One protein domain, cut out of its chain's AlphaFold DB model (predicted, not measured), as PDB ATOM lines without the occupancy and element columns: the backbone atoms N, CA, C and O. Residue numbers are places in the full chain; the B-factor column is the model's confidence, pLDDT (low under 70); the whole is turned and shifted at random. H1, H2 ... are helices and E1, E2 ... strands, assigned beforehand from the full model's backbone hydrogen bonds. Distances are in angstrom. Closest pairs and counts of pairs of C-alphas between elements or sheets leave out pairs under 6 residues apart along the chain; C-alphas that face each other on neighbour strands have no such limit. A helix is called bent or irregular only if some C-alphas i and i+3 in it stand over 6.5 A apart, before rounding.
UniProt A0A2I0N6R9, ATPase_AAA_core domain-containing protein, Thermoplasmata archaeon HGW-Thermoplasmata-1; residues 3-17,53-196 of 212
ATOM      1  N   VAL A   3      79.567  93.771  83.232       95.19
ATOM      2  CA  VAL A   3      79.018  94.228  81.941       95.19
ATOM      3  C   VAL A   3      77.839  93.360  81.527       95.19
ATOM      4  O   VAL A   3      76.779  93.869  81.190       95.19
ATOM      5  N   GLU A   4      78.010  92.043  81.573       96.75
ATOM      6  CA  GLU A   4      76.986  91.091  81.156       96.75
ATOM      7  C   GLU A   4      77.114  89.811  81.978       96.75
ATOM      8  O   GLU A   4      78.218  89.371  82.295       96.75
ATOM      9  N   PHE A   5      75.986  89.201  82.316       98.00
ATOM     10  CA  PHE A   5      75.911  87.881  82.917       98.00
ATOM     11  C   PHE A   5      74.903  87.029  82.153       98.00
ATOM     12  O   PHE A   5      73.800  87.485  81.861       98.00
ATOM     13  N   LYS A   6      75.263  85.779  81.874       98.56
ATOM     14  CA  LYS A   6      74.395  84.800  81.225       98.56
ATOM     15  C   LYS A   6      74.320  83.531  82.046       98.56
ATOM     16  O   LYS A   6      75.317  83.089  82.621       98.56
ATOM     17  N   VAL A   7      73.143  82.921  82.063       98.56
ATOM     18  CA  VAL A   7      72.920  81.622  82.694       98.56
ATOM     19  C   VAL A   7      71.975  80.778  81.854       98.56
ATOM     20  O   VAL A   7      70.977  81.286  81.356       98.56
ATOM     21  N   LYS A   8      72.268  79.483  81.719       98.56
ATOM     22  CA  LYS A   8      71.405  78.504  81.047       98.56
ATOM     23  C   LYS A   8      71.307  77.225  81.869       98.56
ATOM     24  O   LYS A   8      72.294  76.812  82.486       98.56
ATOM     25  N   ASN A   9      70.144  76.577  81.816       98.31
ATOM     26  CA  ASN A   9      69.848  75.346  82.544       98.31
ATOM     27  C   ASN A   9      70.139  75.484  84.051       98.31
ATOM     28  O   ASN A   9      71.001  74.803  84.611       98.31
ATOM     29  N   PHE A  10      69.441  76.419  84.694       98.06
ATOM     30  CA  PHE A  10      69.587  76.736  86.112       98.06
ATOM     31  C   PHE A  10      68.232  77.078  86.727       98.06
ATOM     32  O   PHE A  10      67.626  78.098  86.398       98.06
ATOM     33  N   ARG A  11      67.770  76.260  87.675       95.75
ATOM     34  CA  ARG A  11      66.522  76.465  88.427       95.75
ATOM     35  C   ARG A  11      65.299  76.703  87.534       95.75
ATOM     36  O   ARG A  11      64.749  75.739  87.023       95.75
ATOM     37  N   SER A  12      64.845  77.949  87.378       94.81
ATOM     38  CA  SER A  12      63.695  78.305  86.529       94.81
ATOM     39  C   SER A  12      64.069  78.599  85.076       94.81
ATOM     40  O   SER A  12      63.187  78.909  84.287       94.81
ATOM     41  N   PHE A  13      65.355  78.563  84.733       96.06
ATOM     42  CA  PHE A  13      65.853  78.890  83.402       96.06
ATOM     43  C   PHE A  13      66.214  77.610  82.660       96.06
ATOM     44  O   PHE A  13      67.249  77.004  82.938       96.06
ATOM     45  N   GLU A  14      65.354  77.194  81.736       96.75
ATOM     46  CA  GLU A  14      65.674  76.153  80.758       96.75
ATOM     47  C   GLU A  14      66.674  76.691  79.725       96.75
ATOM     48  O   GLU A  14      67.788  76.173  79.584       96.75
ATOM     49  N   ASP A  15      66.296  77.794  79.080       97.25
ATOM     50  CA  ASP A  15      67.097  78.504  78.090       97.25
ATOM     51  C   ASP A  15      68.043  79.539  78.699       97.25
ATOM     52  O   ASP A  15      68.093  79.753  79.912       97.25
ATOM     53  N   GLU A  16      68.863  80.136  77.833       97.94
ATOM     54  CA  GLU A  16      69.792  81.183  78.232       97.94
ATOM     55  C   GLU A  16      69.043  82.469  78.587       97.94
ATOM     56  O   GLU A  16      68.254  82.990  77.802       97.94
ATOM     57  N   VAL A  17      69.347  83.003  79.765       96.50
ATOM     58  CA  VAL A  17      68.911  84.323  80.216       96.50
ATOM     59  C   VAL A  17      70.127  85.228  80.309       96.50
ATOM     60  O   VAL A  17      71.131  84.853  80.917       96.50
ATOM     61  N   ALA A  53      56.609  89.800  86.930       77.25
ATOM     62  CA  ALA A  53      55.603  89.157  87.776       77.25
ATOM     63  C   ALA A  53      56.218  88.294  88.897       77.25
ATOM     64  O   ALA A  53      57.409  87.952  88.871       77.25
ATOM     65  N   ASN A  54      55.425  87.904  89.894       79.25
ATOM     66  CA  ASN A  54      55.862  86.897  90.865       79.25
ATOM     67  C   ASN A  54      56.264  85.601  90.138       79.25
ATOM     68  O   ASN A  54      55.707  85.273  89.097       79.25
ATOM     69  N   ALA A  55      57.293  84.916  90.644       74.56
ATOM     70  CA  ALA A  55      57.872  83.708  90.038       74.56
ATOM     71  C   ALA A  55      58.504  83.850  88.630       74.56
ATOM     72  O   ALA A  55      58.974  82.860  88.083       74.56
ATOM     73  N   SER A  56      58.659  85.063  88.084       80.38
ATOM     74  CA  SER A  56      59.347  85.312  86.792       80.38
ATOM     75  C   SER A  56      60.863  85.031  86.773       80.38
ATOM     76  O   SER A  56      61.528  85.289  85.778       80.38
ATOM     77  N   GLY A  57      61.444  84.531  87.868       84.44
ATOM     78  CA  GLY A  57      62.864  84.165  87.918       84.44
ATOM     79  C   GLY A  57      63.830  85.281  88.338       84.44
ATOM     80  O   GLY A  57      65.026  85.023  88.417       84.44
ATOM     81  N   LYS A  58      63.357  86.479  88.709       90.88
ATOM     82  CA  LYS A  58      64.215  87.598  89.175       90.88
ATOM     83  C   LYS A  58      65.228  87.176  90.247       90.88
ATOM     84  O   LYS A  58      66.430  87.374  90.098       90.88
ATOM     85  N   THR A  59      64.750  86.510  91.300       91.00
ATOM     86  CA  THR A  59      65.606  85.996  92.380       91.00
ATOM     87  C   THR A  59      66.586  84.938  91.870       91.00
ATOM     88  O   THR A  59      67.710  84.862  92.355       91.00
ATOM     89  N   ASN A  60      66.208  84.148  90.859       93.31
ATOM     90  CA  ASN A  60      67.095  83.145  90.275       93.31
ATOM     91  C   ASN A  60      68.251  83.767  89.483       93.31
ATOM     92  O   ASN A  60      69.313  83.152  89.456       93.31
ATOM     93  N   VAL A  61      68.115  84.982  88.932       93.75
ATOM     94  CA  VAL A  61      69.259  85.724  88.360       93.75
ATOM     95  C   VAL A  61      70.296  86.013  89.448       93.75
ATOM     96  O   VAL A  61      71.461  85.648  89.306       93.75
ATOM     97  N   LEU A  62      69.872  86.580  90.583       92.56
ATOM     98  CA  LEU A  62      70.772  86.867  91.707       92.56
ATOM     99  C   LEU A  62      71.394  85.591  92.292       92.56
ATOM    100  O   LEU A  62      72.583  85.559  92.608       92.56
ATOM    101  N   LEU A  63      70.611  84.513  92.398       94.56
ATOM    102  CA  LEU A  63      71.100  83.218  92.878       94.56
ATOM    103  C   LEU A  63      72.080  82.567  91.895       94.56
ATOM    104  O   LEU A  63      73.017  81.916  92.349       94.56
ATOM    105  N   ALA A  64      71.919  82.772  90.586       96.31
ATOM    106  CA  ALA A  64      72.862  82.314  89.568       96.31
ATOM    107  C   ALA A  64      74.204  83.057  89.669       96.31
ATOM    108  O   ALA A  64      75.256  82.420  89.693       96.31
ATOM    109  N   ILE A  65      74.174  84.386  89.817       95.75
ATOM    110  CA  ILE A  65      75.381  85.201  90.033       95.75
ATOM    111  C   ILE A  65      76.086  84.768  91.328       95.75
ATOM    112  O   ILE A  65      77.299  84.551  91.342       95.75
ATOM    113  N   ASN A  66      75.327  84.575  92.413       94.81
ATOM    114  CA  ASN A  66      75.870  84.081  93.678       94.81
ATOM    115  C   ASN A  66      76.456  82.670  93.547       94.81
ATOM    116  O   ASN A  66      77.516  82.387  94.102       94.81
ATOM    117  N   ARG A  67      75.809  81.783  92.781       96.94
ATOM    118  CA  ARG A  67      76.311  80.432  92.513       96.94
ATOM    119  C   ARG A  67      77.662  80.480  91.804       96.94
ATOM    120  O   ARG A  67      78.585  79.814  92.268       96.94
ATOM    121  N   LEU A  68      77.790  81.290  90.750       97.81
ATOM    122  CA  LEU A  68      79.054  81.477  90.036       97.81
ATOM    123  C   LEU A  68      80.144  82.028  90.967       97.81
ATOM    124  O   LEU A  68      81.223  81.445  91.050       97.81
ATOM    125  N   SER A  69      79.851  83.097  91.717       96.38
ATOM    126  CA  SER A  69      80.804  83.690  92.670       96.38
ATOM    127  C   SER A  69      81.271  82.670  93.717       96.38
ATOM    128  O   SER A  69      82.471  82.521  93.947       96.38
ATOM    129  N   LYS A  70      80.356  81.888  94.307       95.62
ATOM    130  CA  LYS A  70      80.703  80.842  95.283       95.62
ATOM    131  C   LYS A  70      81.546  79.723  94.673       95.62
ATOM    132  O   LYS A  70      82.494  79.287  95.319       95.62
ATOM    133  N   LEU A  71      81.240  79.278  93.452       97.69
ATOM    134  CA  LEU A  71      82.057  78.286  92.749       97.69
ATOM    135  C   LEU A  71      83.488  78.804  92.545       97.69
ATOM    136  O   LEU A  71      84.438  78.130  92.942       97.69
ATOM    137  N   VAL A  72      83.647  80.024  92.019       97.94
ATOM    138  CA  VAL A  72      84.968  80.647  91.823       97.94
ATOM    139  C   VAL A  72      85.716  80.785  93.147       97.94
ATOM    140  O   VAL A  72      86.891  80.440  93.228       97.94
ATOM    141  N   LYS A  73      85.054  81.224  94.216       95.56
ATOM    142  CA  LYS A  73      85.717  81.451  95.505       95.56
ATOM    143  C   LYS A  73      86.088  80.164  96.231       95.56
ATOM    144  O   LYS A  73      87.102  80.149  96.919       95.56
ATOM    145  N   TYR A  74      85.292  79.102  96.112       96.12
ATOM    146  CA  TYR A  74      85.375  77.968  97.037       96.12
ATOM    147  C   TYR A  74      85.631  76.608  96.386       96.12
ATOM    148  O   TYR A  74      85.922  75.667  97.119       96.12
ATOM    149  N   SER A  75      85.614  76.474  95.054       97.19
ATOM    150  CA  SER A  75      85.796  75.151  94.426       97.19
ATOM    151  C   SER A  75      87.180  74.524  94.635       97.19
ATOM    152  O   SER A  75      87.336  73.313  94.497       97.19
ATOM    153  N   HIS A  76      88.181  75.322  95.023       95.69
ATOM    154  CA  HIS A  76      89.504  74.827  95.422       95.69
ATOM    155  C   HIS A  76      89.478  73.993  96.715       95.69
ATOM    156  O   HIS A  76      90.476  73.359  97.041       95.69
ATOM    157  N   ARG A  77      88.371  74.025  97.470       96.62
ATOM    158  CA  ARG A  77      88.187  73.276  98.723       96.62
ATOM    159  C   ARG A  77      87.528  71.913  98.517       96.62
ATOM    160  O   ARG A  77      87.535  71.114  99.451       96.62
ATOM    161  N   TYR A  78      86.955  71.673  97.337       96.19
ATOM    162  CA  TYR A  78      86.261  70.425  97.050       96.19
ATOM    163  C   TYR A  78      87.221  69.240  97.063       96.19
ATOM    164  O   TYR A  78      88.349  69.327  96.574       96.19
ATOM    165  N   GLN A  79      86.751  68.134  97.627       95.88
ATOM    166  CA  GLN A  79      87.483  66.874  97.658       95.88
ATOM    167  C   GLN A  79      87.250  66.070  96.380       95.88
ATOM    168  O   GLN A  79      86.314  66.313  95.617       95.88
ATOM    169  N   VAL A  80      88.101  65.071  96.141       92.06
ATOM    170  CA  VAL A  80      87.917  64.134  95.026       92.06
ATOM    171  C   VAL A  80      86.546  63.459  95.152       92.06
ATOM    172  O   VAL A  80      86.187  62.985  96.225       92.06
ATOM    173  N   ASN A  81      85.795  63.403  94.047       89.94
ATOM    174  CA  ASN A  81      84.438  62.840  93.959       89.94
ATOM    175  C   ASN A  81      83.349  63.580  94.760       89.94
ATOM    176  O   ASN A  81      82.219  63.101  94.809       89.94
ATOM    177  N   GLU A  82      83.647  64.738  95.353       96.31
ATOM    178  CA  GLU A  82      82.613  65.594  95.937       96.31
ATOM    179  C   GLU A  82      81.742  66.207  94.831       96.31
ATOM    180  O   GLU A  82      82.251  66.708  93.820       96.31
ATOM    181  N   ASP A  83      80.425  66.182  95.032       97.12
ATOM    182  CA  ASP A  83      79.474  66.745  94.081       97.12
ATOM    183  C   ASP A  83      79.538  68.280  94.052       97.12
ATOM    184  O   ASP A  83      79.491  68.973  95.069       97.12
ATOM    185  N   LEU A  84      79.553  68.822  92.840       97.31
ATOM    186  CA  LEU A  84      79.335  70.232  92.572       97.31
ATOM    187  C   LEU A  84      77.874  70.613  92.844       97.31
ATOM    188  O   LEU A  84      76.952  69.840  92.555       97.31
ATOM    189  N   PRO A  85      77.617  71.853  93.296       96.19
ATOM    190  CA  PRO A  85      76.263  72.348  93.484       96.19
ATOM    191  C   PRO A  85      75.541  72.522  92.140       96.19
ATOM    192  O   PRO A  85      75.613  73.573  91.500       96.19
ATOM    193  N   PHE A  86      74.826  71.482  91.723       97.06
ATOM    194  CA  PHE A  86      74.160  71.388  90.430       97.06
ATOM    195  C   PHE A  86      72.636  71.447  90.585       97.06
ATOM    196  O   PHE A  86      71.993  70.504  91.050       97.06
ATOM    197  N   GLU A  87      72.058  72.580  90.187       96.50
ATOM    198  CA  GLU A  87      70.626  72.883  90.290       96.50
ATOM    199  C   GLU A  87      70.041  73.190  88.895       96.50
ATOM    200  O   GLU A  87      69.694  74.344  88.622       96.50
ATOM    201  N   PRO A  88      69.951  72.194  87.989       97.56
ATOM    202  CA  PRO A  88      69.463  72.405  86.627       97.56
ATOM    203  C   PRO A  88      67.970  72.745  86.598       97.56
ATOM    204  O   PRO A  88      67.270  72.653  87.614       97.56
ATOM    205  N   PHE A  89      67.466  73.097  85.417       97.12
ATOM    206  CA  PHE A  89      66.031  73.184  85.178       97.12
ATOM    207  C   PHE A  89      65.391  71.796  85.286       97.12
ATOM    208  O   PHE A  89      65.807  70.854  84.615       97.12
ATOM    209  N   LYS A  90      64.395  71.651  86.168       95.44
ATOM    210  CA  LYS A  90      63.854  70.332  86.551       95.44
ATOM    211  C   LYS A  90      62.567  69.929  85.832       95.44
ATOM    212  O   LYS A  90      62.205  68.760  85.902       95.44
ATOM    213  N   LEU A  91      61.872  70.859  85.168       94.75
ATOM    214  CA  LEU A  91      60.587  70.558  84.516       94.75
ATOM    215  C   LEU A  91      60.757  69.854  83.161       94.75
ATOM    216  O   LEU A  91      59.800  69.284  82.648       94.75
ATOM    217  N   ASN A  92      61.977  69.827  82.619       94.75
ATOM    218  CA  ASN A  92      62.342  69.030  81.455       94.75
ATOM    219  C   ASN A  92      63.371  67.961  81.862       94.75
ATOM    220  O   ASN A  92      64.468  68.286  82.321       94.75
ATOM    221  N   LYS A  93      63.041  66.676  81.671       94.38
ATOM    222  CA  LYS A  93      63.923  65.549  82.029       94.38
ATOM    223  C   LYS A  93      65.263  65.588  81.297       94.38
ATOM    224  O   LYS A  93      66.276  65.210  81.880       94.38
ATOM    225  N   GLU A  94      65.299  66.082  80.060       94.81
ATOM    226  CA  GLU A  94      66.552  66.201  79.312       94.81
ATOM    227  C   GLU A  94      67.540  67.149  79.998       94.81
ATOM    228  O   GLU A  94      68.750  66.907  79.990       94.81
ATOM    229  N   CYS A  95      67.033  68.212  80.630       95.44
ATOM    230  CA  CYS A  95      67.847  69.225  81.297       95.44
ATOM    231  C   CYS A  95      68.630  68.679  82.497       95.44
ATOM    232  O   CYS A  95      69.699  69.202  82.808       95.44
ATOM    233  N   LEU A  96      68.178  67.575  83.105       95.31
ATOM    234  CA  LEU A  96      68.893  66.902  84.197       95.31
ATOM    235  C   LEU A  96      70.244  66.318  83.752       95.31
ATOM    236  O   LEU A  96      71.152  66.185  84.569       95.31
ATOM    237  N   SER A  97      70.370  65.980  82.465       94.50
ATOM    238  CA  SER A  97      71.606  65.464  81.858       94.50
ATOM    239  C   SER A  97      72.454  66.553  81.189       94.50
ATOM    240  O   SER A  97      73.641  66.351  80.925       94.50
ATOM    241  N   LYS A  98      71.859  67.723  80.918       97.69
ATOM    242  CA  LYS A  98      72.538  68.858  80.284       97.69
ATOM    243  C   LYS A  98      73.349  69.636  81.335       97.69
ATOM    244  O   LYS A  98      72.947  69.708  82.492       97.69
ATOM    245  N   PRO A  99      74.477  70.265  80.964       98.31
ATOM    246  CA  PRO A  99      75.241  71.089  81.901       98.31
ATOM    247  C   PRO A  99      74.485  72.360  82.278       98.31
ATOM    248  O   PRO A  99      73.739  72.892  81.451       98.31
ATOM    249  N   THR A 100      74.761  72.896  83.462       98.69
ATOM    250  CA  THR A 100      74.480  74.299  83.779       98.69
ATOM    251  C   THR A 100      75.604  75.146  83.197       98.69
ATOM    252  O   THR A 100      76.776  74.775  83.313       98.69
ATOM    253  N   ARG A 101      75.252  76.263  82.555       98.81
ATOM    254  CA  ARG A 101      76.222  77.197  81.972       98.81
ATOM    255  C   ARG A 101      76.111  78.570  82.592       98.81
ATOM    256  O   ARG A 101      75.006  79.066  82.789       98.81
ATOM    257  N   PHE A 102      77.267  79.171  82.828       98.75
ATOM    258  CA  PHE A 102      77.421  80.553  83.236       98.75
ATOM    259  C   PHE A 102      78.400  81.243  82.291       98.75
ATOM    260  O   PHE A 102      79.429  80.664  81.938       98.75
ATOM    261  N   ALA A 103      78.106  82.486  81.931       98.69
ATOM    262  CA  ALA A 103      79.063  83.382  81.299       98.69
ATOM    263  C   ALA A 103      79.014  84.737  81.993       98.69
ATOM    264  O   ALA A 103      77.948  85.196  82.403       98.69
ATOM    265  N   VAL A 104      80.165  85.378  82.135       98.50
ATOM    266  CA  VAL A 104      80.245  86.731  82.668       98.50
ATOM    267  C   VAL A 104      81.285  87.536  81.909       98.50
ATOM    268  O   VAL A 104      82.428  87.108  81.739       98.50
ATOM    269  N   THR A 105      80.860  88.719  81.486       97.88
ATOM    270  CA  THR A 105      81.704  89.761  80.916       97.88
ATOM    271  C   THR A 105      81.861  90.840  81.968       97.88
ATOM    272  O   THR A 105      80.876  91.349  82.514       97.88
ATOM    273  N   PHE A 106      83.097  91.188  82.286       96.62
ATOM    274  CA  PHE A 106      83.403  92.188  83.299       96.62
ATOM    275  C   PHE A 106      84.706  92.904  82.967       96.62
ATOM    276  O   PHE A 106      85.474  92.478  82.110       96.62
ATOM    277  N   ILE A 107      84.930  94.030  83.632       94.44
ATOM    278  CA  ILE A 107      86.047  94.927  83.346       94.44
ATOM    279  C   ILE A 107      86.856  95.155  84.606       94.44
ATOM    280  O   ILE A 107      86.292  95.492  85.652       94.44
ATOM    281  N   VAL A 108      88.169  94.988  84.503       92.81
ATOM    282  CA  VAL A 108      89.124  95.265  85.578       92.81
ATOM    283  C   VAL A 108      90.313  95.983  84.965       92.81
ATOM    284  O   VAL A 108      90.811  95.540  83.935       92.81
ATOM    285  N   ASN A 109      90.744  97.089  85.576       90.25
ATOM    286  CA  ASN A 109      91.877  97.895  85.106       90.25
ATOM    287  C   ASN A 109      91.790  98.219  83.599       90.25
ATOM    288  O   ASN A 109      92.734  97.980  82.855       90.25
ATOM    289  N   ASP A 110      90.617  98.679  83.147       90.00
ATOM    290  CA  ASP A 110      90.305  99.009  81.743       90.00
ATOM    291  C   ASP A 110      90.444  97.862  80.723       90.00
ATOM    292  O   ASP A 110      90.390  98.088  79.513       90.00
ATOM    293  N   ILE A 111      90.540  96.614  81.187       93.25
ATOM    294  CA  ILE A 111      90.584  95.415  80.347       93.25
ATOM    295  C   ILE A 111      89.271  94.647  80.490       93.25
ATOM    296  O   ILE A 111      88.803  94.386  81.600       93.25
ATOM    297  N   ILE A 112      88.682  94.263  79.355       95.56
ATOM    298  CA  ILE A 112      87.510  93.381  79.317       95.56
ATOM    299  C   ILE A 112      87.969  91.939  79.514       95.56
ATOM    300  O   ILE A 112      88.918  91.493  78.868       95.56
ATOM    301  N   TYR A 113      87.252  91.208  80.358       97.75
ATOM    302  CA  TYR A 113      87.412  89.784  80.596       97.75
ATOM    303  C   TYR A 113      86.103  89.055  80.316       97.75
ATOM    304  O   TYR A 113      85.038  89.504  80.739       97.75
ATOM    305  N   ASN A 114      86.213  87.897  79.667       98.31
ATOM    306  CA  ASN A 114      85.109  86.967  79.454       98.31
ATOM    307  C   ASN A 114      85.440  85.654  80.151       98.31
ATOM    308  O   ASN A 114      86.388  84.971  79.757       98.31
ATOM    309  N   TYR A 115      84.650  85.303  81.160       98.75
ATOM    310  CA  TYR A 115      84.751  84.026  81.856       98.75
ATOM    311  C   TYR A 115      83.523  83.172  81.556       98.75
ATOM    312  O   TYR A 115      82.395  83.622  81.761       98.75
ATOM    313  N   ASN A 116      83.737  81.940  81.093       98.75
ATOM    314  CA  ASN A 116      82.664  80.982  80.836       98.75
ATOM    315  C   ASN A 116      82.903  79.686  81.604       98.75
ATOM    316  O   ASN A 116      84.038  79.228  81.736       98.75
ATOM    317  N   LEU A 117      81.808  79.075  82.048       98.81
ATOM    318  CA  LEU A 117      81.796  77.845  82.820       98.81
ATOM    319  C   LEU A 117      80.620  76.962  82.390       98.81
ATOM    320  O   LEU A 117      79.475  77.411  82.389       98.81
ATOM    321  N   ALA A 118      80.887  75.689  82.114       98.81
ATOM    322  CA  ALA A 118      79.884  74.637  82.028       98.81
ATOM    323  C   ALA A 118      80.236  73.501  82.991       98.81
ATOM    324  O   ALA A 118      81.337  72.948  82.934       98.81
ATOM    325  N   HIS A 119      79.294  73.107  83.844       98.69
ATOM    326  CA  HIS A 119      79.493  71.991  84.765       98.69
ATOM    327  C   HIS A 119      78.229  71.142  84.915       98.69
ATOM    328  O   HIS A 119      77.115  71.582  84.620       98.69
ATOM    329  N   ASN A 120      78.416  69.907  85.369       98.19
ATOM    330  CA  ASN A 120      77.333  69.048  85.836       98.19
ATOM    331  C   ASN A 120      77.500  68.784  87.341       98.19
ATOM    332  O   ASN A 120      78.232  69.507  88.022       98.19
ATOM    333  N   ARG A 121      76.811  67.767  87.866       97.56
ATOM    334  CA  ARG A 121      76.911  67.375  89.277       97.56
ATOM    335  C   ARG A 121      78.320  66.954  89.689       97.56
ATOM    336  O   ARG A 121      78.690  67.199  90.822       97.56
ATOM    337  N   ASN A 122      79.109  66.349  88.808       97.25
ATOM    338  CA  ASN A 122      80.331  65.655  89.224       97.25
ATOM    339  C   ASN A 122      81.618  66.330  88.744       97.25
ATOM    340  O   ASN A 122      82.680  66.074  89.304       97.25
ATOM    341  N   ARG A 123      81.574  67.145  87.684       97.56
ATOM    342  CA  ARG A 123      82.783  67.760  87.122       97.56
ATOM    343  C   ARG A 123      82.526  69.047  86.349       97.56
ATOM    344  O   ARG A 123      81.431  69.308  85.846       97.56
ATOM    345  N   ILE A 124      83.609  69.796  86.186       98.56
ATOM    346  CA  ILE A 124      83.737  70.886  85.228       98.56
ATOM    347  C   ILE A 124      83.915  70.271  83.837       98.56
ATOM    348  O   ILE A 124      84.726  69.361  83.649       98.56
ATOM    349  N   LEU A 125      83.115  70.727  82.876       98.62
ATOM    350  CA  LEU A 125      83.115  70.232  81.497       98.62
ATOM    351  C   LEU A 125      83.819  71.214  80.563       98.62
ATOM    352  O   LEU A 125      84.616  70.808  79.719       98.62
ATOM    353  N   GLU A 126      83.538  72.503  80.738       98.75
ATOM    354  CA  GLU A 126      84.156  73.596  79.993       98.75
ATOM    355  C   GLU A 126      84.455  74.738  80.965       98.75
ATOM    356  O   GLU A 126      83.624  75.072  81.810       98.75
ATOM    357  N   GLU A 127      85.628  75.343  80.844       98.81
ATOM    358  CA  GLU A 127      85.987  76.547  81.587       98.81
ATOM    359  C   GLU A 127      86.978  77.352  80.759       98.81
ATOM    360  O   GLU A 127      87.952  76.802  80.253       98.81
ATOM    361  N   ASN A 128      86.754  78.643  80.575       98.62
ATOM    362  CA  ASN A 128      87.692  79.463  79.821       98.62
ATOM    363  C   ASN A 128      87.687  80.900  80.308       98.62
ATOM    364  O   ASN A 128      86.681  81.413  80.798       98.62
ATOM    365  N   LEU A 129      88.847  81.527  80.154       98.56
ATOM    366  CA  LEU A 129      89.069  82.917  80.491       98.56
ATOM    367  C   LEU A 129      89.789  83.600  79.334       98.56
ATOM    368  O   LEU A 129      90.935  83.278  78.998       98.56
ATOM    369  N   TYR A 130      89.098  84.570  78.750       97.81
ATOM    370  CA  TYR A 130      89.641  85.469  77.744       97.81
ATOM    371  C   TYR A 130      89.766  86.869  78.314       97.81
ATOM    372  O   TYR A 130      89.009  87.262  79.201       97.81
ATOM    373  N   TYR A 131      90.687  87.631  77.749       96.44
ATOM    374  CA  TYR A 131      90.864  89.044  78.039       96.44
ATOM    375  C   TYR A 131      91.102  89.806  76.736       96.44
ATOM    376  O   TYR A 131      91.502  89.206  75.735       96.44
ATOM    377  N   TYR A 132      90.807  91.104  76.728       94.50
ATOM    378  CA  TYR A 132      90.855  91.940  75.527       94.50
ATOM    379  C   TYR A 132      91.814  93.122  75.708       94.50
ATOM    380  O   TYR A 132      91.371  94.276  75.744       94.50
ATOM    381  N   PRO A 133      93.128  92.873  75.860       89.69
ATOM    382  CA  PRO A 133      94.111  93.942  75.946       89.69
ATOM    383  C   PRO A 133      94.098  94.729  74.636       89.69
ATOM    384  O   PRO A 133      94.144  94.151  73.549       89.69
ATOM    385  N   HIS A 134      93.994  96.054  74.732       86.62
ATOM    386  CA  HIS A 134      93.890  96.936  73.563       86.62
ATOM    387  C   HIS A 134      92.758  96.534  72.587       86.62
ATOM    388  O   HIS A 134      92.846  96.791  71.392       86.62
ATOM    389  N   GLY A 135      91.701  95.873  73.082       85.06
ATOM    390  CA  GLY A 135      90.551  95.436  72.282       85.06
ATOM    391  C   GLY A 135      90.724  94.111  71.526       85.06
ATOM    392  O   GLY A 135      89.765  93.641  70.915       85.06
ATOM    393  N   HIS A 136      91.891  93.462  71.581       88.94
ATOM    394  CA  HIS A 136      92.138  92.200  70.875       88.94
ATOM    395  C   HIS A 136      91.952  90.992  71.786       88.94
ATOM    396  O   HIS A 136      92.547  90.929  72.853       88.94
ATOM    397  N   LYS A 137      91.170  89.994  71.355       94.06
ATOM    398  CA  LYS A 137      90.949  88.768  72.137       94.06
ATOM    399  C   LYS A 137      92.260  88.002  72.342       94.06
ATOM    400  O   LYS A 137      92.885  87.577  71.374       94.06
ATOM    401  N   ALA A 138      92.593  87.720  73.595       95.56
ATOM    402  CA  ALA A 138      93.695  86.858  73.994       95.56
ATOM    403  C   ALA A 138      93.223  85.783  74.992       95.56
ATOM    404  O   ALA A 138      92.227  85.951  75.703       95.56
ATOM    405  N   ILE A 139      93.920  84.643  75.012       96.81
ATOM    406  CA  ILE A 139      93.563  83.465  75.817       96.81
ATOM    407  C   ILE A 139      94.433  83.428  77.071       96.81
ATOM    408  O   ILE A 139      95.652  83.315  76.959       96.81
ATOM    409  N   ILE A 140      93.816  83.431  78.255       96.81
ATOM    410  CA  ILE A 140      94.532  83.099  79.496       96.81
ATOM    411  C   ILE A 140      94.594  81.577  79.620       96.81
ATOM    412  O   ILE A 140      95.684  80.999  79.617       96.81
ATOM    413  N   PHE A 141      93.423  80.933  79.616       98.44
ATOM    414  CA  PHE A 141      93.299  79.479  79.560       98.44
ATOM    415  C   PHE A 141      91.985  79.029  78.910       98.44
ATOM    416  O   PHE A 141      90.974  79.734  78.946       98.44
ATOM    417  N   GLU A 142      91.995  77.810  78.375       98.56
ATOM    418  CA  GLU A 142      90.795  77.047  78.030       98.56
ATOM    419  C   GLU A 142      90.902  75.643  78.632       98.56
ATOM    420  O   GLU A 142      91.963  75.020  78.591       98.56
ATOM    421  N   ARG A 143      89.788  75.146  79.161       98.50
ATOM    422  CA  ARG A 143      89.563  73.780  79.620       98.50
ATOM    423  C   ARG A 143      88.346  73.222  78.889       98.50
ATOM    424  O   ARG A 143      87.281  73.836  78.919       98.50
ATOM    425  N   ASN A 144      88.481  72.062  78.258       98.19
ATOM    426  CA  ASN A 144      87.387  71.341  77.614       98.19
ATOM    427  C   ASN A 144      87.630  69.832  77.685       98.19
ATOM    428  O   ASN A 144      88.517  69.301  77.020       98.19
ATOM    429  N   VAL A 145      86.792  69.123  78.438       96.25
ATOM    430  CA  VAL A 145      86.949  67.679  78.688       96.25
ATOM    431  C   VAL A 145      86.727  66.796  77.458       96.25
ATOM    432  O   VAL A 145      87.057  65.615  77.491       96.25
ATOM    433  N   LYS A 146      86.140  67.338  76.383       95.38
ATOM    434  CA  LYS A 146      85.941  66.634  75.107       95.38
ATOM    435  C   LYS A 146      87.106  66.832  74.132       95.38
ATOM    436  O   LYS A 146      87.138  66.188  73.089       95.38
ATOM    437  N   SER A 147      88.027  67.747  74.434       94.44
ATOM    438  CA  SER A 147      89.208  68.012  73.612       94.44
ATOM    439  C   SER A 147      90.274  66.934  73.823       94.44
ATOM    440  O   SER A 147      90.440  66.432  74.933       94.44
ATOM    441  N   SER A 148      91.057  66.629  72.782       91.38
ATOM    442  CA  SER A 148      92.216  65.724  72.884       91.38
ATOM    443  C   SER A 148      93.280  66.238  73.859       91.38
ATOM    444  O   SER A 148      93.970  65.456  74.510       91.38
ATOM    445  N   LYS A 149      93.391  67.564  73.983       92.75
ATOM    446  CA  LYS A 149      94.120  68.245  75.053       92.75
ATOM    447  C   LYS A 149      93.099  68.992  75.896       92.75
ATOM    448  O   LYS A 149      92.575  70.009  75.439       92.75
ATOM    449  N   GLU A 150      92.813  68.479  77.096       96.19
ATOM    450  CA  GLU A 150      91.798  69.066  77.984       96.19
ATOM    451  C   GLU A 150      92.093  70.540  78.265       96.19
ATOM    452  O   GLU A 150      91.168  71.343  78.271       96.19
ATOM    453  N   PHE A 151      93.366  70.906  78.438       97.94
ATOM    454  CA  PHE A 151      93.791  72.281  78.678       97.94
ATOM    455  C   PHE A 151      94.568  72.871  77.503       97.94
ATOM    456  O   PHE A 151      95.406  72.206  76.888       97.94
ATOM    457  N   LYS A 152      94.339  74.161  77.250       97.75
ATOM    458  CA  LYS A 152      95.089  74.976  76.296       97.75
ATOM    459  C   LYS A 152      95.527  76.279  76.957       97.75
ATOM    460  O   LYS A 152      94.715  77.009  77.523       97.75
ATOM    461  N   PHE A 153      96.809  76.585  76.803       96.94
ATOM    462  CA  PHE A 153      97.456  77.785  77.322       96.94
ATOM    463  C   PHE A 153      98.230  78.469  76.194       96.94
ATOM    464  O   PHE A 153      98.799  77.787  75.342       96.94
ATOM    465  N   THR A 154      98.246  79.805  76.182       94.62
ATOM    466  CA  THR A 154      99.027  80.597  75.203       94.62
ATOM    467  C   THR A 154     100.104  81.470  75.843       94.62
ATOM    468  O   THR A 154     100.988  81.961  75.151       94.62
ATOM    469  N   ILE A 155     100.059  81.603  77.168       92.75
ATOM    470  CA  ILE A 155     101.017  82.327  78.007       92.75
ATOM    471  C   ILE A 155     101.469  81.398  79.137       92.75
ATOM    472  O   ILE A 155     100.715  80.499  79.509       92.75
ATOM    473  N   ASP A 156     102.690  81.570  79.646       94.69
ATOM    474  CA  ASP A 156     103.253  80.822  80.787       94.69
ATOM    475  C   ASP A 156     102.945  79.315  80.780       94.69
ATOM    476  O   ASP A 156     102.609  78.710  81.804       94.69
ATOM    477  N   VAL A 157     103.043  78.697  79.597       96.44
ATOM    478  CA  VAL A 157     102.519  77.349  79.324       96.44
ATOM    479  C   VAL A 157     103.056  76.319  80.316       96.44
ATOM    480  O   VAL A 157     102.290  75.485  80.796       96.44
ATOM    481  N   GLY A 158     104.344  76.386  80.667       96.81
ATOM    482  CA  GLY A 158     104.964  75.471  81.628       96.81
ATOM    483  C   GLY A 158     104.342  75.557  83.025       96.81
ATOM    484  O   GLY A 158     103.945  74.532  83.583       96.81
ATOM    485  N   ASN A 159     104.192  76.772  83.560       96.50
ATOM    486  CA  ASN A 159     103.600  77.002  84.878       96.50
ATOM    487  C   ASN A 159     102.116  76.603  84.893       96.50
ATOM    488  O   ASN A 159     101.681  75.808  85.726       96.50
ATOM    489  N   GLN A 160     101.352  77.057  83.896       98.00
ATOM    490  CA  GLN A 160      99.931  76.728  83.789       98.00
ATOM    491  C   GLN A 160      99.681  75.219  83.639       98.00
ATOM    492  O   GLN A 160      98.745  74.696  84.248       98.00
ATOM    493  N   THR A 161     100.552  74.507  82.914       97.88
ATOM    494  CA  THR A 161     100.516  73.038  82.793       97.88
ATOM    495  C   THR A 161     100.808  72.344  84.124       97.88
ATOM    496  O   THR A 161     100.199  71.321  84.440       97.88
ATOM    497  N   ALA A 162     101.734  72.869  84.931       97.81
ATOM    498  CA  ALA A 162     102.010  72.318  86.256       97.81
ATOM    499  C   ALA A 162     100.801  72.470  87.192       97.81
ATOM    500  O   ALA A 162     100.450  71.523  87.895       97.81
ATOM    501  N   ILE A 163     100.131  73.626  87.154       98.12
ATOM    502  CA  ILE A 163      98.895  73.873  87.908       98.12
ATOM    503  C   ILE A 163      97.785  72.934  87.423       98.12
ATOM    504  O   ILE A 163      97.149  72.274  88.240       98.12
ATOM    505  N   SER A 164      97.586  72.806  86.105       97.75
ATOM    506  CA  SER A 164      96.479  72.023  85.537       97.75
ATOM    507  C   SER A 164      96.552  70.541  85.890       97.75
ATOM    508  O   SER A 164      95.522  69.925  86.143       97.75
ATOM    509  N   LYS A 165      97.761  69.971  85.973       97.25
ATOM    510  CA  LYS A 165      97.984  68.586  86.427       97.25
ATOM    511  C   LYS A 165      97.540  68.343  87.873       97.25
ATOM    512  O   LYS A 165      97.292  67.201  88.243       97.25
ATOM    513  N   ARG A 166      97.458  69.400  88.687       96.38
ATOM    514  CA  ARG A 166      97.030  69.367  90.093       96.38
ATOM    515  C   ARG A 166      95.589  69.858  90.283       96.38
ATOM    516  O   ARG A 166      95.137  69.971  91.421       96.38
ATOM    517  N   THR A 167      94.879  70.182  89.202       97.88
ATOM    518  CA  THR A 167      93.487  70.641  89.248       97.88
ATOM    519  C   THR A 167      92.543  69.450  89.130       97.88
ATOM    520  O   THR A 167      92.570  68.723  88.138       97.88
ATOM    521  N   LEU A 168      91.676  69.259  90.128       97.75
ATOM    522  CA  LEU A 168      90.711  68.160  90.133       97.75
ATOM    523  C   LEU A 168      89.621  68.329  89.051       97.75
ATOM    524  O   LEU A 168      89.327  69.449  88.612       97.75
ATOM    525  N   PRO A 169      88.956  67.235  88.628       97.50
ATOM    526  CA  PRO A 169      87.818  67.300  87.707       97.50
ATOM    527  C   PRO A 169      86.664  68.193  88.187       97.50
ATOM    528  O   PRO A 169      86.008  68.824  87.364       97.50
ATOM    529  N   ASN A 170      86.428  68.268  89.498       97.88
ATOM    530  CA  ASN A 170      85.379  69.066  90.140       97.88
ATOM    531  C   ASN A 170      85.880  70.404  90.716       97.88
ATOM    532  O   ASN A 170      85.122  71.105  91.376       97.88
ATOM    533  N   THR A 171      87.122  70.804  90.447       98.25
ATOM    534  CA  THR A 171      87.654  72.113  90.850       98.25
ATOM    535  C   THR A 171      87.791  73.011  89.628       98.25
ATOM    536  O   THR A 171      88.285  72.574  88.585       98.25
ATOM    537  N   LEU A 172      87.381  74.276  89.749       98.56
ATOM    538  CA  LEU A 172      87.642  75.278  88.718       98.56
ATOM    539  C   LEU A 172      89.142  75.552  88.629       98.56
ATOM    540  O   LEU A 172      89.811  75.788  89.641       98.56
ATOM    541  N   TYR A 173      89.665  75.577  87.409       98.62
ATOM    542  CA  TYR A 173      91.037  75.976  87.146       98.62
ATOM    543  C   TYR A 173      91.291  77.399  87.638       98.62
ATOM    544  O   TYR A 173      92.322  77.631  88.263       98.62
ATOM    545  N   LEU A 174      90.329  78.317  87.459       98.44
ATOM    546  CA  LEU A 174      90.432  79.681  87.977       98.44
ATOM    547  C   LEU A 174      90.686  79.701  89.492       98.44
ATOM    548  O   LEU A 174      91.594  80.380  89.965       98.44
ATOM    549  N   SER A 175      89.922  78.915  90.256       98.06
ATOM    550  CA  SER A 175      90.076  78.819  91.711       98.06
ATOM    551  C   SER A 175      91.418  78.209  92.109       98.06
ATOM    552  O   SER A 175      92.058  78.686  93.043       98.06
ATOM    553  N   LYS A 176      91.850  77.147  91.415       98.25
ATOM    554  CA  LYS A 176      93.108  76.459  91.727       98.25
ATOM    555  C   LYS A 176      94.331  77.306  91.373       98.25
ATOM    556  O   LYS A 176      95.266  77.377  92.162       98.25
ATOM    557  N   ALA A 177      94.322  77.975  90.229       98.06
ATOM    558  CA  ALA A 177      95.416  78.841  89.819       98.06
ATOM    559  C   ALA A 177      95.524  80.103  90.691       98.06
ATOM    560  O   ALA A 177      96.634  80.554  90.955       98.06
ATOM    561  N   ALA A 178      94.402  80.628  91.198       97.62
ATOM    562  CA  ALA A 178      94.421  81.684  92.210       97.62
ATOM    563  C   ALA A 178      95.058  81.204  93.526       97.62
ATOM    564  O   ALA A 178      95.900  81.902  94.080       97.62
ATOM    565  N   LEU A 179      94.710  79.997  93.995       96.81
ATOM    566  CA  LEU A 179      95.322  79.385  95.184       96.81
ATOM    567  C   LEU A 179      96.839  79.181  95.022       96.81
ATOM    568  O   LEU A 179      97.590  79.366  95.974       96.81
ATOM    569  N   ASP A 180      97.285  78.827  93.816       97.00
ATOM    570  CA  ASP A 180      98.705  78.680  93.470       97.00
ATOM    571  C   ASP A 180      99.385  80.043  93.161       97.00
ATOM    572  O   ASP A 180     100.517  80.067  92.681       97.00
ATOM    573  N   ASN A 181      98.726  81.179  93.443       95.62
ATOM    574  CA  ASN A 181      99.222  82.549  93.243       95.62
ATOM    575  C   ASN A 181      99.653  82.877  91.798       95.62
ATOM    576  O   ASN A 181     100.599  83.633  91.570       95.62
ATOM    577  N   TYR A 182      98.961  82.336  90.790       96.62
ATOM    578  CA  TYR A 182      99.237  82.674  89.394       96.62
ATOM    579  C   TYR A 182      98.716  84.080  89.049       96.62
ATOM    580  O   TYR A 182      97.510  84.304  88.916       96.62
ATOM    581  N   ALA A 183      99.641  85.030  88.889       93.38
ATOM    582  CA  ALA A 183      99.347  86.463  88.803       93.38
ATOM    583  C   ALA A 183      98.288  86.862  87.747       93.38
ATOM    584  O   ALA A 183      97.385  87.621  88.107       93.38
ATOM    585  N   PRO A 184      98.288  86.333  86.500       92.31
ATOM    586  CA  PRO A 184      97.256  86.674  85.509       92.31
ATOM    587  C   PRO A 184      95.828  86.304  85.930       92.31
ATOM    588  O   PRO A 184      94.866  86.887  85.433       92.31
ATOM    589  N   ILE A 185      95.678  85.340  86.842       96.25
ATOM    590  CA  ILE A 185      94.387  84.923  87.399       96.25
ATOM    591  C   ILE A 185      94.032  85.699  88.674       96.25
ATOM    592  O   ILE A 185      92.845  85.906  88.931       96.25
ATOM    593  N   GLY A 186      95.022  86.185  89.428       95.25
ATOM    594  CA  GLY A 186      94.817  86.927  90.678       95.25
ATOM    595  C   GLY A 186      93.836  88.094  90.530       95.25
ATOM    596  O   GLY A 186      92.830  88.137  91.234       95.25
ATOM    597  N   VAL A 187      94.042  88.959  89.532       94.25
ATOM    598  CA  VAL A 187      93.172  90.125  89.268       94.25
ATOM    599  C   VAL A 187      91.713  89.739  88.981       94.25
ATOM    600  O   VAL A 187      90.772  90.409  89.410       94.25
ATOM    601  N   VAL A 188      91.504  88.617  88.286       96.31
ATOM    602  CA  VAL A 188      90.166  88.101  87.977       96.31
ATOM    603  C   VAL A 188      89.519  87.515  89.226       96.31
ATOM    604  O   VAL A 188      88.356  87.793  89.518       96.31
ATOM    605  N   PHE A 189      90.272  86.731  89.995       96.69
ATOM    606  CA  PHE A 189      89.792  86.139  91.237       96.69
ATOM    607  C   PHE A 189      89.422  87.205  92.282       96.69
ATOM    608  O   PHE A 189      88.391  87.092  92.955       96.69
ATOM    609  N   GLU A 190      90.218  88.268  92.389       95.69
ATOM    610  CA  GLU A 190      89.937  89.422  93.245       95.69
ATOM    611  C   GLU A 190      88.656  90.140  92.831       95.69
ATOM    612  O   GLU A 190      87.860  90.511  93.696       95.69
ATOM    613  N   TRP A 191      88.388  90.280  91.530       96.56
ATOM    614  CA  TRP A 191      87.128  90.859  91.068       96.56
ATOM    615  C   TRP A 191      85.917  90.047  91.553       96.56
ATOM    616  O   TRP A 191      84.988  90.621  92.127       96.56
ATOM    617  N   PHE A 192      85.947  88.716  91.421       96.06
ATOM    618  CA  PHE A 192      84.886  87.842  91.946       96.06
ATOM    619  C   PHE A 192      84.755  87.893  93.471       96.06
ATOM    620  O   PHE A 192      83.656  87.723  94.000       96.06
ATOM    621  N   SER A 193      85.868  88.088  94.180       91.12
ATOM    622  CA  SER A 193      85.913  88.027  95.642       91.12
ATOM    623  C   SER A 193      85.519  89.336  96.316       91.12
ATOM    624  O   SER A 193      84.800  89.307  97.318       91.12
ATOM    625  N   ASN A 194      85.975  90.457  95.754       90.75
ATOM    626  CA  ASN A 194      85.957  91.774  96.385       90.75
ATOM    627  C   ASN A 194      85.034  92.765  95.673       90.75
ATOM    628  O   ASN A 194      84.536  93.682  96.321       90.75
ATOM    629  N   THR A 195      84.793  92.600  94.367       92.44
ATOM    630  CA  THR A 195      83.949  93.525  93.589       92.44
ATOM    631  C   THR A 195      82.549  92.964  93.370       92.44
ATOM    632  O   THR A 195      81.563  93.653  93.619       92.44
ATOM    633  N   LEU A 196      82.438  91.709  92.928       93.12
ATOM    634  CA  LEU A 196      81.147  91.056  92.749       93.12
ATOM    635  C   LEU A 196      80.616  90.590  94.110       93.12
ATOM    636  O   LEU A 196      80.976  89.519  94.597       93.12
TER     637      LEU A 196
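AT A GLANCE: This is residues 3 to 17 and 53 to 196 of the 212 residues of the protein "ATPase_AAA_core domain-containing protein" of Thermoplasmata archaeon HGW-Thermoplasmata-1 (UniProt A0A2I0N6R9). One twisted sheet of six strands is covered on one face by helices, while no named helix lies over its other face. H1, the longest helix, crosses E1, E2 and E3, H5 crosses E2, and H3 covers the edge strand E6 at the other end of the sheet; the short H4 sits between these three helices, and the small H2 lies off the sheet. The printed part has 159 residues with five named helices and six named strands, in the order E1 H1 H2 E2 E3 E4 E5 E6 H3 H4 H5, and its class is mixed, helices and strands. The sheet runs E1 E2 E3 E4 E5 E6, antiparallel throughout. The whole is compact, with a radius of gyration of the C-alphas of 15.6 A and spans of 48 by 36 by 26 A.

HOW THE PARTS SIT: E1, residues 3 to 8, is an edge strand and the antiparallel neighbour of E2, residues 100 to 108; N 6 and O 103 are 2.8 A apart, within hydrogen-bond range. H1, residues 58 to 77, is on the sheet at a height of 10.6 A and runs across the strands, at 89 degrees to E1 on the local plane; its closest C-alphas to E1 are those of Ala 64 and Val 7, 6.9 A apart. It has a kink of 40 degrees near residue 71 and is irregular, with C-alphas 73 and 76 7.6 A apart. H2, residues 93 to 96, is not on the sheet and touches no helix. From E2 on, the strands form a meander, each the antiparallel neighbour of the one before, with E3, residues 111 to 119, E4, residues 124 to 131, E5, residues 138 to 144, and the edge strand E6, residues 151 to 153. Within hydrogen-bond range are N 104 and O 115 of the hairpin E2 and E3, 2.9 A, N 116 and O 128 of E3 and E4, 3.0 A, N 143 and O 127 of E4 and E5, 2.7 A, and N 152 and O 142 of E5 and E6, 2.9 A. H3, residues 157 to 164, lies over E6 at a height of 8.4 A. H4, residues 173 to 179, only grazes the sheet with residues 173 to 174; it touches H3 about perpendicular at 89 degrees, closest at C-alphas 163 and 177, 6.4 A. H4 also touches H1, which touches it with residues 72 to 76 alone, at a steep tilt of 57 degrees, the same way, the closest C-alphas being those of His 76 and Lys 176, 5.4 A apart. H5, residues 183 to 195, is on the same face as H1 and H3, over E2 at a height of 8.5 A; it is only just irregular, with C-alphas 184 and 187 6.54 A apart. H5 touches H1 at a steep tilt of 43 degrees, opposite ways, closest at C-alphas 192 and 69, 5.9 A. In H3 and H4 every O i to N i+4 pair is within hydrogen-bond range, in H1 13 of 16 and in H5 7 of 9, and H2 is too short for such a pair.

IN THESE COORDINATES: E1 begins at C-alpha 3, (79.018, 94.228, 81.941), and is 17.5 A long. H1 runs 29.5 A from C-alpha 58, (64.215, 87.598, 89.175). E2 spans 25.6 A, E3 26.3 A, E4 20.8 A and E5 17.1 A. H5, 17.6 A long, ends at C-alpha 195, (83.949, 93.525, 93.589).

THE WHOLE: The C-alphas farthest apart are those of Ala 53 and Gly 158, 51.6 A. Residues 18 to 52 are not printed, and C-alphas 17 and 53 are 16.1 A apart across this cut. The link from H1 to H2, residues 78 to 92, is long. The mean pLDDT of the printed part is 95.6, and no printed residue is under 70.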